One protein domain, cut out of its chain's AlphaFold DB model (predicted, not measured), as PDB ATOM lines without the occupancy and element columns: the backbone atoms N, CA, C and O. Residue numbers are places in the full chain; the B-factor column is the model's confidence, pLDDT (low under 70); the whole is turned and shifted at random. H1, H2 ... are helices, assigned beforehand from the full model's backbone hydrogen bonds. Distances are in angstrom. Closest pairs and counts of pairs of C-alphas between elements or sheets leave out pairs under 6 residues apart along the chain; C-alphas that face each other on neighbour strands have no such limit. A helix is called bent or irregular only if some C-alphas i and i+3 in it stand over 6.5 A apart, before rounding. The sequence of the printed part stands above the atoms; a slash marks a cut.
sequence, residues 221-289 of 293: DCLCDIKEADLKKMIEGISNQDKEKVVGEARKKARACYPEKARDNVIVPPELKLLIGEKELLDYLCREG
ATOM      1  N   ASP A 221    -131.238  -2.662 -42.958       80.88
ATOM      2  CA  ASP A 221    -132.618  -2.970 -43.362       80.88
ATOM      3  C   ASP A 221    -132.952  -2.478 -44.776       80.88
ATOM      4  O   ASP A 221    -133.715  -3.116 -45.491       80.88
ATOM      5  N   CYS A 222    -132.367  -1.353 -45.194       82.69
ATOM      6  CA  CYS A 222    -132.572  -0.812 -46.531       82.69
ATOM      7  C   CYS A 222    -131.837  -1.647 -47.598       82.69
ATOM      8  O   CYS A 222    -132.364  -1.860 -48.690       82.69
ATOM      9  N   LEU A 223    -130.642  -2.155 -47.274       84.19
ATOM     10  CA  LEU A 223    -129.850  -3.009 -48.165       84.19
ATOM     11  C   LEU A 223    -130.466  -4.399 -48.368       84.19
ATOM     12  O   LEU A 223    -130.236  -5.003 -49.412       84.19
ATOM     13  N   CYS A 224    -131.284  -4.877 -47.427       82.94
ATOM     14  CA  CYS A 224    -132.000  -6.151 -47.540       82.94
ATOM     15  C   CYS A 224    -133.068  -6.179 -48.647       82.94
ATOM     16  O   CYS A 224    -133.505  -7.262 -49.015       82.94
ATOM     17  N   ASP A 225    -133.505  -5.034 -49.175       79.00
ATOM     18  CA  ASP A 225    -134.541  -4.963 -50.218       79.00
ATOM     19  C   ASP A 225    -133.958  -4.743 -51.632       79.00
ATOM     20  O   ASP A 225    -134.702  -4.581 -52.605       79.00
ATOM     21  N   ILE A 226    -132.627  -4.707 -51.769       80.25
ATOM     22  CA  ILE A 226    -131.932  -4.390 -53.024       80.25
ATOM     23  C   ILE A 226    -131.470  -5.669 -53.725       80.25
ATOM     24  O   ILE A 226    -130.874  -6.548 -53.111       80.25
ATOM     25  N   LYS A 227    -131.698  -5.746 -55.043       79.44
ATOM     26  CA  LYS A 227    -131.219  -6.854 -55.881       79.44
ATOM     27  C   LYS A 227    -129.689  -6.938 -55.863       79.44
ATOM     28  O   LYS A 227    -129.010  -5.914 -55.944       79.44
ATOM     29  N   GLU A 228    -129.148  -8.156 -55.896       76.12
ATOM     30  CA  GLU A 228    -127.698  -8.428 -55.875       76.12
ATOM     31  C   GLU A 228    -126.888  -7.581 -56.881       76.12
ATOM     32  O   GLU A 228    -125.820  -7.066 -56.546       76.12
ATOM     33  N   ALA A 229    -127.415  -7.371 -58.095       78.44
ATOM     34  CA  ALA A 229    -126.743  -6.609 -59.155       78.44
ATOM     35  C   ALA A 229    -126.467  -5.135 -58.788       78.44
ATOM     36  O   ALA A 229    -125.462  -4.566 -59.224       78.44
ATOM     37  N   ASP A 230    -127.332  -4.526 -57.974       78.94
ATOM     38  CA  ASP A 230    -127.212  -3.131 -57.542       78.94
ATOM     39  C   ASP A 230    -126.517  -3.004 -56.181       78.94
ATOM     40  O   ASP A 230    -125.922  -1.966 -55.872       78.94
ATOM     41  N   LEU A 231    -126.527  -4.080 -55.390       80.19
ATOM     42  CA  LEU A 231    -125.986  -4.118 -54.037       80.19
ATOM     43  C   LEU A 231    -124.494  -3.761 -53.994       80.19
ATOM     44  O   LEU A 231    -124.066  -2.974 -53.147       80.19
ATOM     45  N   LYS A 232    -123.712  -4.265 -54.955       84.25
ATOM     46  CA  LYS A 232    -122.276  -3.970 -55.063       84.25
ATOM     47  C   LYS A 232    -122.003  -2.473 -55.224       84.25
ATOM     48  O   LYS A 232    -121.211  -1.904 -54.477       84.25
ATOM     49  N   LYS A 233    -122.697  -1.823 -56.166       84.19
ATOM     50  CA  LYS A 233    -122.532  -0.384 -56.437       84.19
ATOM     51  C   LYS A 233    -122.922   0.459 -55.228       84.19
ATOM     52  O   LYS A 233    -122.279   1.467 -54.954       84.19
ATOM     53  N   MET A 234    -123.961   0.044 -54.500       83.69
ATOM     54  CA  MET A 234    -124.381   0.745 -53.290       83.69
ATOM     55  C   MET A 234    -123.361   0.581 -52.164       83.69
ATOM     56  O   MET A 234    -122.962   1.581 -51.580       83.69
ATOM     57  N   ILE A 235    -122.860  -0.629 -51.905       84.38
ATOM     58  CA  ILE A 235    -121.875  -0.873 -50.836       84.38
ATOM     59  C   ILE A 235    -120.537  -0.171 -51.103       84.38
ATOM     60  O   ILE A 235    -119.914   0.321 -50.162       84.38
ATOM     61  N   GLU A 236    -120.101  -0.083 -52.359       85.00
ATOM     62  CA  GLU A 236    -118.898   0.670 -52.749       85.00
ATOM     63  C   GLU A 236    -119.076   2.192 -52.610       85.00
ATOM     64  O   GLU A 236    -118.104   2.902 -52.361       85.00
ATOM     65  N   GLY A 237    -120.310   2.695 -52.742       83.81
ATOM     66  CA  GLY A 237    -120.637   4.118 -52.617       83.81
ATOM     67  C   GLY A 237    -120.869   4.607 -51.182       83.81
ATOM     68  O   GLY A 237    -120.989   5.812 -50.962       83.81
ATOM     69  N   ILE A 238    -120.950   3.701 -50.206       89.44
ATOM     70  CA  ILE A 238    -121.182   4.041 -48.797       89.44
ATOM     71  C   ILE A 238    -119.860   4.438 -48.118       89.44
ATOM     72  O   ILE A 238    -118.790   3.907 -48.411       89.44
ATOM     73  N   SER A 239    -119.933   5.374 -47.166       91.44
ATOM     74  CA  SER A 239    -118.779   5.760 -46.346       91.44
ATOM     75  C   SER A 239    -118.222   4.567 -45.549       91.44
ATOM     76  O   SER A 239    -118.974   3.698 -45.105       91.44
ATOM     77  N   ASN A 240    -116.911   4.535 -45.283       89.19
ATOM     78  CA  ASN A 240    -116.304   3.459 -44.479       89.19
ATOM     79  C   ASN A 240    -116.984   3.291 -43.106       89.19
ATOM     80  O   ASN A 240    -117.186   2.169 -42.651       89.19
ATOM     81  N   GLN A 241    -117.401   4.398 -42.484       91.00
ATOM     82  CA  GLN A 241    -118.092   4.392 -41.193       91.00
ATOM     83  C   GLN A 241    -119.461   3.697 -41.260       91.00
ATOM     84  O   GLN A 241    -119.827   2.950 -40.355       91.00
ATOM     85  N   ASP A 242    -120.238   3.935 -42.313       87.38
ATOM     86  CA  ASP A 242    -121.552   3.308 -42.469       87.38
ATOM     87  C   ASP A 242    -121.427   1.845 -42.912       87.38
ATOM     88  O   ASP A 242    -122.189   0.995 -42.450       87.38
ATOM     89  N   LYS A 243    -120.400   1.516 -43.706       88.19
ATOM     90  CA  LYS A 243    -120.059   0.129 -44.044       88.19
ATOM     91  C   LYS A 243    -119.779  -0.698 -42.786       88.19
ATOM     92  O   LYS A 243    -120.288  -1.810 -42.663       88.19
ATOM     93  N   GLU A 244    -119.043  -0.152 -41.818       87.94
ATOM     94  CA  GLU A 244    -118.809  -0.813 -40.527       87.94
ATOM     95  C   GLU A 244    -120.098  -1.030 -39.722       87.94
ATOM     96  O   GLU A 244    -120.261  -2.093 -39.120       87.94
ATOM     97  N   LYS A 245    -121.047  -0.081 -39.742       88.56
ATOM     98  CA  LYS A 245    -122.356  -0.252 -39.082       88.56
ATOM     99  C   LYS A 245    -123.170  -1.376 -39.721       88.56
ATOM    100  O   LYS A 245    -123.690  -2.226 -39.000       88.56
ATOM    101  N   VAL A 246    -123.246  -1.405 -41.054       87.69
ATOM    102  CA  VAL A 246    -123.945  -2.459 -41.812       87.69
ATOM    103  C   VAL A 246    -123.335  -3.828 -41.510       87.69
ATOM    104  O   VAL A 246    -124.060  -4.764 -41.182       87.69
ATOM    105  N   VAL A 247    -122.003  -3.939 -41.540       87.38
ATOM    106  CA  VAL A 247    -121.291  -5.182 -41.198       87.38
ATOM    107  C   VAL A 247    -121.508  -5.567 -39.729       87.38
ATOM    108  O   VAL A 247    -121.652  -6.748 -39.415       87.38
ATOM    109  N   GLY A 248    -121.560  -4.595 -38.817       87.81
ATOM    110  CA  GLY A 248    -121.844  -4.817 -37.401       87.81
ATOM    111  C   GLY A 248    -123.222  -5.438 -37.156       87.81
ATOM    112  O   GLY A 248    -123.321  -6.430 -36.432       87.81
ATOM    113  N   GLU A 249    -124.270  -4.904 -37.787       86.31
ATOM    114  CA  GLU A 249    -125.629  -5.461 -37.713       86.31
ATOM    115  C   GLU A 249    -125.720  -6.836 -38.391       86.31
ATOM    116  O   GLU A 249    -126.235  -7.781 -37.791       86.31
ATOM    117  N   ALA A 250    -125.100  -6.995 -39.565       85.69
ATOM    118  CA  ALA A 250    -125.001  -8.278 -40.258       85.69
ATOM    119  C   ALA A 250    -124.380  -9.374 -39.370       85.69
ATOM    120  O   ALA A 250    -124.895 -10.488 -39.296       85.69
ATOM    121  N   ARG A 251    -123.309  -9.058 -38.625       84.12
ATOM    122  CA  ARG A 251    -122.685  -9.995 -37.671       84.12
ATOM    123  C   ARG A 251    -123.598 -10.341 -36.499       84.12
ATOM    124  O   ARG A 251    -123.618 -11.497 -36.081       84.12
ATOM    125  N   LYS A 252    -124.331  -9.369 -35.941       83.94
ATOM    126  CA  LYS A 252    -125.296  -9.627 -34.855       83.94
ATOM    127  C   LYS A 252    -126.385 -10.596 -35.318       83.94
ATOM    128  O   LYS A 252    -126.689 -11.544 -34.597       83.94
ATOM    129  N   LYS A 253    -126.911 -10.388 -36.527       80.88
ATOM    130  CA  LYS A 253    -127.927 -11.243 -37.155       80.88
ATOM    131  C   LYS A 253    -127.394 -12.642 -37.456       80.88
ATOM    132  O   LYS A 253    -127.977 -13.616 -36.997       80.88
ATOM    133  N   ALA A 254    -126.230 -12.747 -38.095       75.88
ATOM    134  CA  ALA A 254    -125.590 -14.033 -38.371       75.88
ATOM    135  C   ALA A 254    -125.316 -14.847 -37.089       75.88
ATOM    136  O   ALA A 254    -125.596 -16.042 -37.048       75.88
ATOM    137  N   ARG A 255    -124.846 -14.207 -36.006       72.19
ATOM    138  CA  ARG A 255    -124.649 -14.874 -34.702       72.19
ATOM    139  C   ARG A 255    -125.954 -15.330 -34.052       72.19
ATOM    140  O   ARG A 255    -125.948 -16.346 -33.363       72.19
ATOM    141  N   ALA A 256    -127.049 -14.596 -34.248       61.28
ATOM    142  CA  ALA A 256    -128.369 -15.014 -33.779       61.28
ATOM    143  C   ALA A 256    -128.877 -16.254 -34.537       61.28
ATOM    144  O   ALA A 256    -129.566 -17.083 -33.948       61.28
ATOM    145  N   CYS A 257    -128.498 -16.407 -35.811       55.81
ATOM    146  CA  CYS A 257    -128.823 -17.578 -36.624       55.81
ATOM    147  C   CYS A 257    -127.911 -18.790 -36.347       55.81
ATOM    148  O   CYS A 257    -128.360 -19.921 -36.510       55.81
ATOM    149  N   TYR A 258    -126.661 -18.574 -35.912       56.78
ATOM    150  CA  TYR A 258    -125.669 -19.634 -35.669       56.78
ATOM    151  C   TYR A 258    -124.923 -19.440 -34.331       56.78
ATOM    152  O   TYR A 258    -123.774 -18.989 -34.309       56.78
ATOM    153  N   PRO A 259    -125.542 -19.767 -33.182       53.69
ATOM    154  CA  PRO A 259    -124.880 -19.687 -31.887       53.69
ATOM    155  C   PRO A 259    -123.879 -20.845 -31.729       53.69
ATOM    156  O   PRO A 259    -124.200 -21.882 -31.157       53.69
ATOM    157  N   GLU A 260    -122.637 -20.672 -32.189       49.31
ATOM    158  CA  GLU A 260    -121.553 -21.683 -32.148       49.31
ATOM    159  C   GLU A 260    -121.148 -22.194 -30.739       49.31
ATOM    160  O   GLU A 260    -120.142 -22.886 -30.585       49.31
ATOM    161  N   LYS A 261    -121.886 -21.880 -29.668       46.69
ATOM    162  CA  LYS A 261    -121.527 -22.277 -28.294       46.69
ATOM    163  C   LYS A 261    -122.671 -22.806 -27.423       46.69
ATOM    164  O   LYS A 261    -122.490 -22.895 -26.209       46.69
ATOM    165  N   ALA A 262    -123.806 -23.221 -27.986       44.69
ATOM    166  CA  ALA A 262    -124.756 -24.049 -27.238       44.69
ATOM    167  C   ALA A 262    -124.278 -25.511 -27.279       44.69
ATOM    168  O   ALA A 262    -124.487 -26.222 -28.254       44.69
ATOM    169  N   ARG A 263    -123.566 -25.937 -26.231       43.66
ATOM    170  CA  ARG A 263    -122.949 -27.269 -26.097       43.66
ATOM    171  C   ARG A 263    -123.928 -28.450 -26.038       43.66
ATOM    172  O   ARG A 263    -123.452 -29.573 -25.974       43.66
ATOM    173  N   ASP A 264    -125.235 -28.232 -26.129       44.06
ATOM    174  CA  ASP A 264    -126.231 -29.297 -26.048       44.06
ATOM    175  C   ASP A 264    -127.278 -29.151 -27.163       44.06
ATOM    176  O   ASP A 264    -128.030 -28.180 -27.212       44.06
ATOM    177  N   ASN A 265    -127.261 -30.127 -28.075       43.69
ATOM    178  CA  ASN A 265    -128.250 -30.553 -29.076       43.69
ATOM    179  C   ASN A 265    -129.589 -29.791 -29.190       43.69
ATOM    180  O   ASN A 265    -130.660 -30.389 -29.080       43.69
ATOM    181  N   VAL A 266    -129.554 -28.512 -29.557       39.62
ATOM    182  CA  VAL A 266    -130.686 -27.862 -30.225       39.62
ATOM    183  C   VAL A 266    -130.166 -27.215 -31.499       39.62
ATOM    184  O   VAL A 266    -129.757 -26.057 -31.520       39.62
ATOM    185  N   ILE A 267    -130.167 -27.998 -32.579       43.91
ATOM    186  CA  ILE A 267    -130.069 -27.466 -33.938       43.91
ATOM    187  C   ILE A 267    -131.411 -26.784 -34.202       43.91
ATOM    188  O   ILE A 267    -132.364 -27.420 -34.643       43.91
ATOM    189  N   VAL A 268    -131.511 -25.498 -33.869       45.75
ATOM    190  CA  VAL A 268    -132.541 -24.650 -34.467       45.75
ATOM    191  C   VAL A 268    -132.103 -24.463 -35.922       45.75
ATOM    192  O   VAL A 268    -131.001 -23.956 -36.141       45.75
ATOM    193  N   PRO A 269    -132.882 -24.908 -36.925       43.16
ATOM    194  CA  PRO A 269    -132.561 -24.632 -38.317       43.16
ATOM    195  C   PRO A 269    -132.418 -23.114 -38.496       43.16
ATOM    196  O   PRO A 269    -133.213 -22.372 -37.914       43.16
ATOM    197  N   PRO A 270    -131.469 -22.618 -39.309       45.47
ATOM    198  CA  PRO A 270    -131.253 -21.184 -39.543       45.47
ATOM    199  C   PRO A 270    -132.420 -20.474 -40.264       45.47
ATOM    200  O   PRO A 270    -132.290 -19.349 -40.733       45.47
ATOM    201  N   GLU A 271    -133.596 -21.094 -40.301       44.22
ATOM    202  CA  GLU A 271    -134.863 -20.564 -40.797       44.22
ATOM    203  C   GLU A 271    -135.581 -19.676 -39.763       44.22
ATOM    204  O   GLU A 271    -136.778 -19.405 -39.882       44.22
ATOM    205  N   LEU A 272    -134.848 -19.148 -38.774       47.22
ATOM    206  CA  LEU A 272    -135.199 -17.901 -38.090       47.22
ATOM    207  C   LEU A 272    -135.220 -16.775 -39.141       47.22
ATOM    208  O   LEU A 272    -134.252 -16.047 -39.314       47.22
ATOM    209  N   LYS A 273    -136.334 -16.747 -39.886       53.19
ATOM    210  CA  LYS A 273    -136.761 -15.884 -40.994       53.19
ATOM    211  C   LYS A 273    -135.798 -14.741 -41.314       53.19
ATOM    212  O   LYS A 273    -136.086 -13.589 -40.997       53.19
ATOM    213  N   LEU A 274    -134.711 -15.066 -42.008       55.12
ATOM    214  CA  LEU A 274    -134.040 -14.078 -42.840       55.12
ATOM    215  C   LEU A 274    -135.056 -13.650 -43.902       55.12
ATOM    216  O   LEU A 274    -135.670 -14.501 -44.555       55.12
ATOM    217  N   LEU A 275    -135.285 -12.346 -44.047       63.12
ATOM    218  CA  LEU A 275    -136.048 -11.846 -45.194       63.12
ATOM    219  C   LEU A 275    -135.326 -12.283 -46.483       63.12
ATOM    220  O   LEU A 275    -134.110 -12.462 -46.476       63.12
ATOM    221  N   ILE A 276    -136.058 -12.486 -47.586       62.34
ATOM    222  CA  ILE A 276    -135.499 -13.079 -48.821       62.34
ATOM    223  C   ILE A 276    -134.214 -12.356 -49.275       62.34
ATOM    224  O   ILE A 276    -133.245 -13.030 -49.614       62.34
ATOM    225  N   GLY A 277    -134.145 -11.024 -49.169       69.75
ATOM    226  CA  GLY A 277    -132.924 -10.277 -49.496       69.75
ATOM    227  C   GLY A 277    -131.925 -10.080 -48.340       69.75
ATOM    228  O   GLY A 277    -130.781  -9.702 -48.576       69.75
ATOM    229  N   GLU A 278    -132.277 -10.431 -47.097       81.50
ATOM    230  CA  GLU A 278    -131.323 -10.481 -45.973       81.50
ATOM    231  C   GLU A 278    -130.314 -11.623 -46.172       81.50
ATOM    232  O   GLU A 278    -129.123 -11.461 -45.905       81.50
ATOM    233  N   LYS A 279    -130.764 -12.759 -46.724       80.94
ATOM    234  CA  LYS A 279    -129.878 -13.867 -47.110       80.94
ATOM    235  C   LYS A 279    -128.890 -13.447 -48.203       80.94
ATOM    236  O   LYS A 279    -127.694 -13.680 -48.056       80.94
ATOM    237  N   GLU A 280    -129.375 -12.802 -49.263       80.88
ATOM    238  CA  GLU A 280    -128.542 -12.350 -50.389       80.88
ATOM    239  C   GLU A 280    -127.468 -11.347 -49.935       80.88
ATOM    240  O   GLU A 280    -126.300 -11.463 -50.320       80.88
ATOM    241  N   LEU A 281    -127.832 -10.414 -49.046       83.31
ATOM    242  CA  LEU A 281    -126.897  -9.469 -48.436       83.31
ATOM    243  C   LEU A 281    -125.825 -10.178 -47.596       83.31
ATOM    244  O   LEU A 281    -124.640  -9.859 -47.713       83.31
ATOM    245  N   LEU A 282    -126.211 -11.140 -46.754       84.81
ATOM    246  CA  LEU A 282    -125.267 -11.896 -45.926       84.81
ATOM    247  C   LEU A 282    -124.307 -12.742 -46.777       84.81
ATOM    248  O   LEU A 282    -123.099 -12.717 -46.531       84.81
ATOM    249  N   ASP A 283    -124.810 -13.418 -47.813       81.12
ATOM    250  CA  ASP A 283    -123.999 -14.211 -48.745       81.12
ATOM    251  C   ASP A 283    -123.017 -13.325 -49.533       81.12
ATOM    252  O   ASP A 283    -121.858 -13.696 -49.748       81.12
ATOM    253  N   TYR A 284    -123.442 -12.124 -49.938       83.75
ATOM    254  CA  TYR A 284    -122.561 -11.133 -50.557       83.75
ATOM    255  C   TYR A 284    -121.452 -10.668 -49.599       83.75
ATOM    256  O   TYR A 284    -120.269 -10.773 -49.925       83.75
ATOM    257  N   LEU A 285    -121.804 -10.213 -48.392       82.44
ATOM    258  CA  LEU A 285    -120.829  -9.726 -47.406       82.44
ATOM    259  C   LEU A 285    -119.840 -10.823 -46.960       82.44
ATOM    260  O   LEU A 285    -118.699 -10.520 -46.598       82.44
ATOM    261  N   CYS A 286    -120.264 -12.087 -46.990       81.81
ATOM    262  CA  CYS A 286    -119.409 -13.245 -46.747       81.81
ATOM    263  C   CYS A 286    -118.414 -13.474 -47.897       81.81
ATOM    264  O   CYS A 286    -117.210 -13.563 -47.647       81.81
ATOM    265  N   ARG A 287    -118.880 -13.481 -49.157       82.50
ATOM    266  CA  ARG A 287    -118.014 -13.615 -50.350       82.50
ATOM    267  C   ARG A 287    -116.959 -12.512 -50.442       82.50
ATOM    268  O   ARG A 287    -115.814 -12.796 -50.775       82.50
ATOM    269  N   GLU A 288    -117.321 -11.283 -50.083       84.19
ATOM    270  CA  GLU A 288    -116.402 -10.135 -50.032       84.19
ATOM    271  C   GLU A 288    -115.442 -10.169 -48.822       84.19
ATOM    272  O   GLU A 288    -114.623  -9.269 -48.636       84.19
ATOM    273  N   GLY A 289    -115.535 -11.184 -47.954       83.38
ATOM    274  CA  GLY A 289    -114.667 -11.335 -46.785       83.38
ATOM    275  C   GLY A 289    -114.874 -10.265 -45.706       83.38
ATOM    276  O   GLY A 289    -113.995 -10.062 -44.864       83.38
TER     277      GLY A 289
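This is residues 221 to 289 of the 293 residues of an uncharacterized protein of Elusimicrobia bacterium (UniProt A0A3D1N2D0). Helices H1 and H2 make a V round a tight turn, and H3 crosses the open side of the V. Between H2 and H3 a long loop swings away, and its residues 260 to 266 stick out. The printed part has 69 residues with three named helices, H1, H2, H3, and no named strand, an all-helix domain. It is only just loose, close to compact, with a radius of gyration of the C-alphas of 13.5 A, and spans 43 by 23 by 19 A.

H1, residues 228 to 237, begins at C-alpha 228 (-127.698, -8.428, -55.875) and is 14.8 A long; it is irregular, but only just, with C-alphas 229 and 232 6.6 A apart. H2, residues 240 to 257, is 25.7 A long. H3, residues 276 to 287, is 17.6 A long and ends at C-alpha 287 (-118.014, -13.615, -50.350).

H1 and H2 are close but not clearly touching, the closest C-alphas being Ile 235 and Lys 243, 7.1 A, at a steep tilt of 45 degrees, opposite ways. H3 touches H1 with residues 280 to 284 alone, closest C-alphas Glu 228 and Glu 280, 6.8 A. H2 and H3 only just touch, with 3 pairs of C-alphas within 8 A, the closest Ala 250 and Leu 282, 6.7 A. Every O i to N i+4 pair is within hydrogen-bond range in H2, but 4 of 6 in H1 and 7 of 8 in H3.

The C-alphas farthest apart, Gly 237 and Asp 264, are 43.1 A apart. The printed part has no cut; the link from H2 to H3 is long. Residues 256 to 277 have pLDDT under 70.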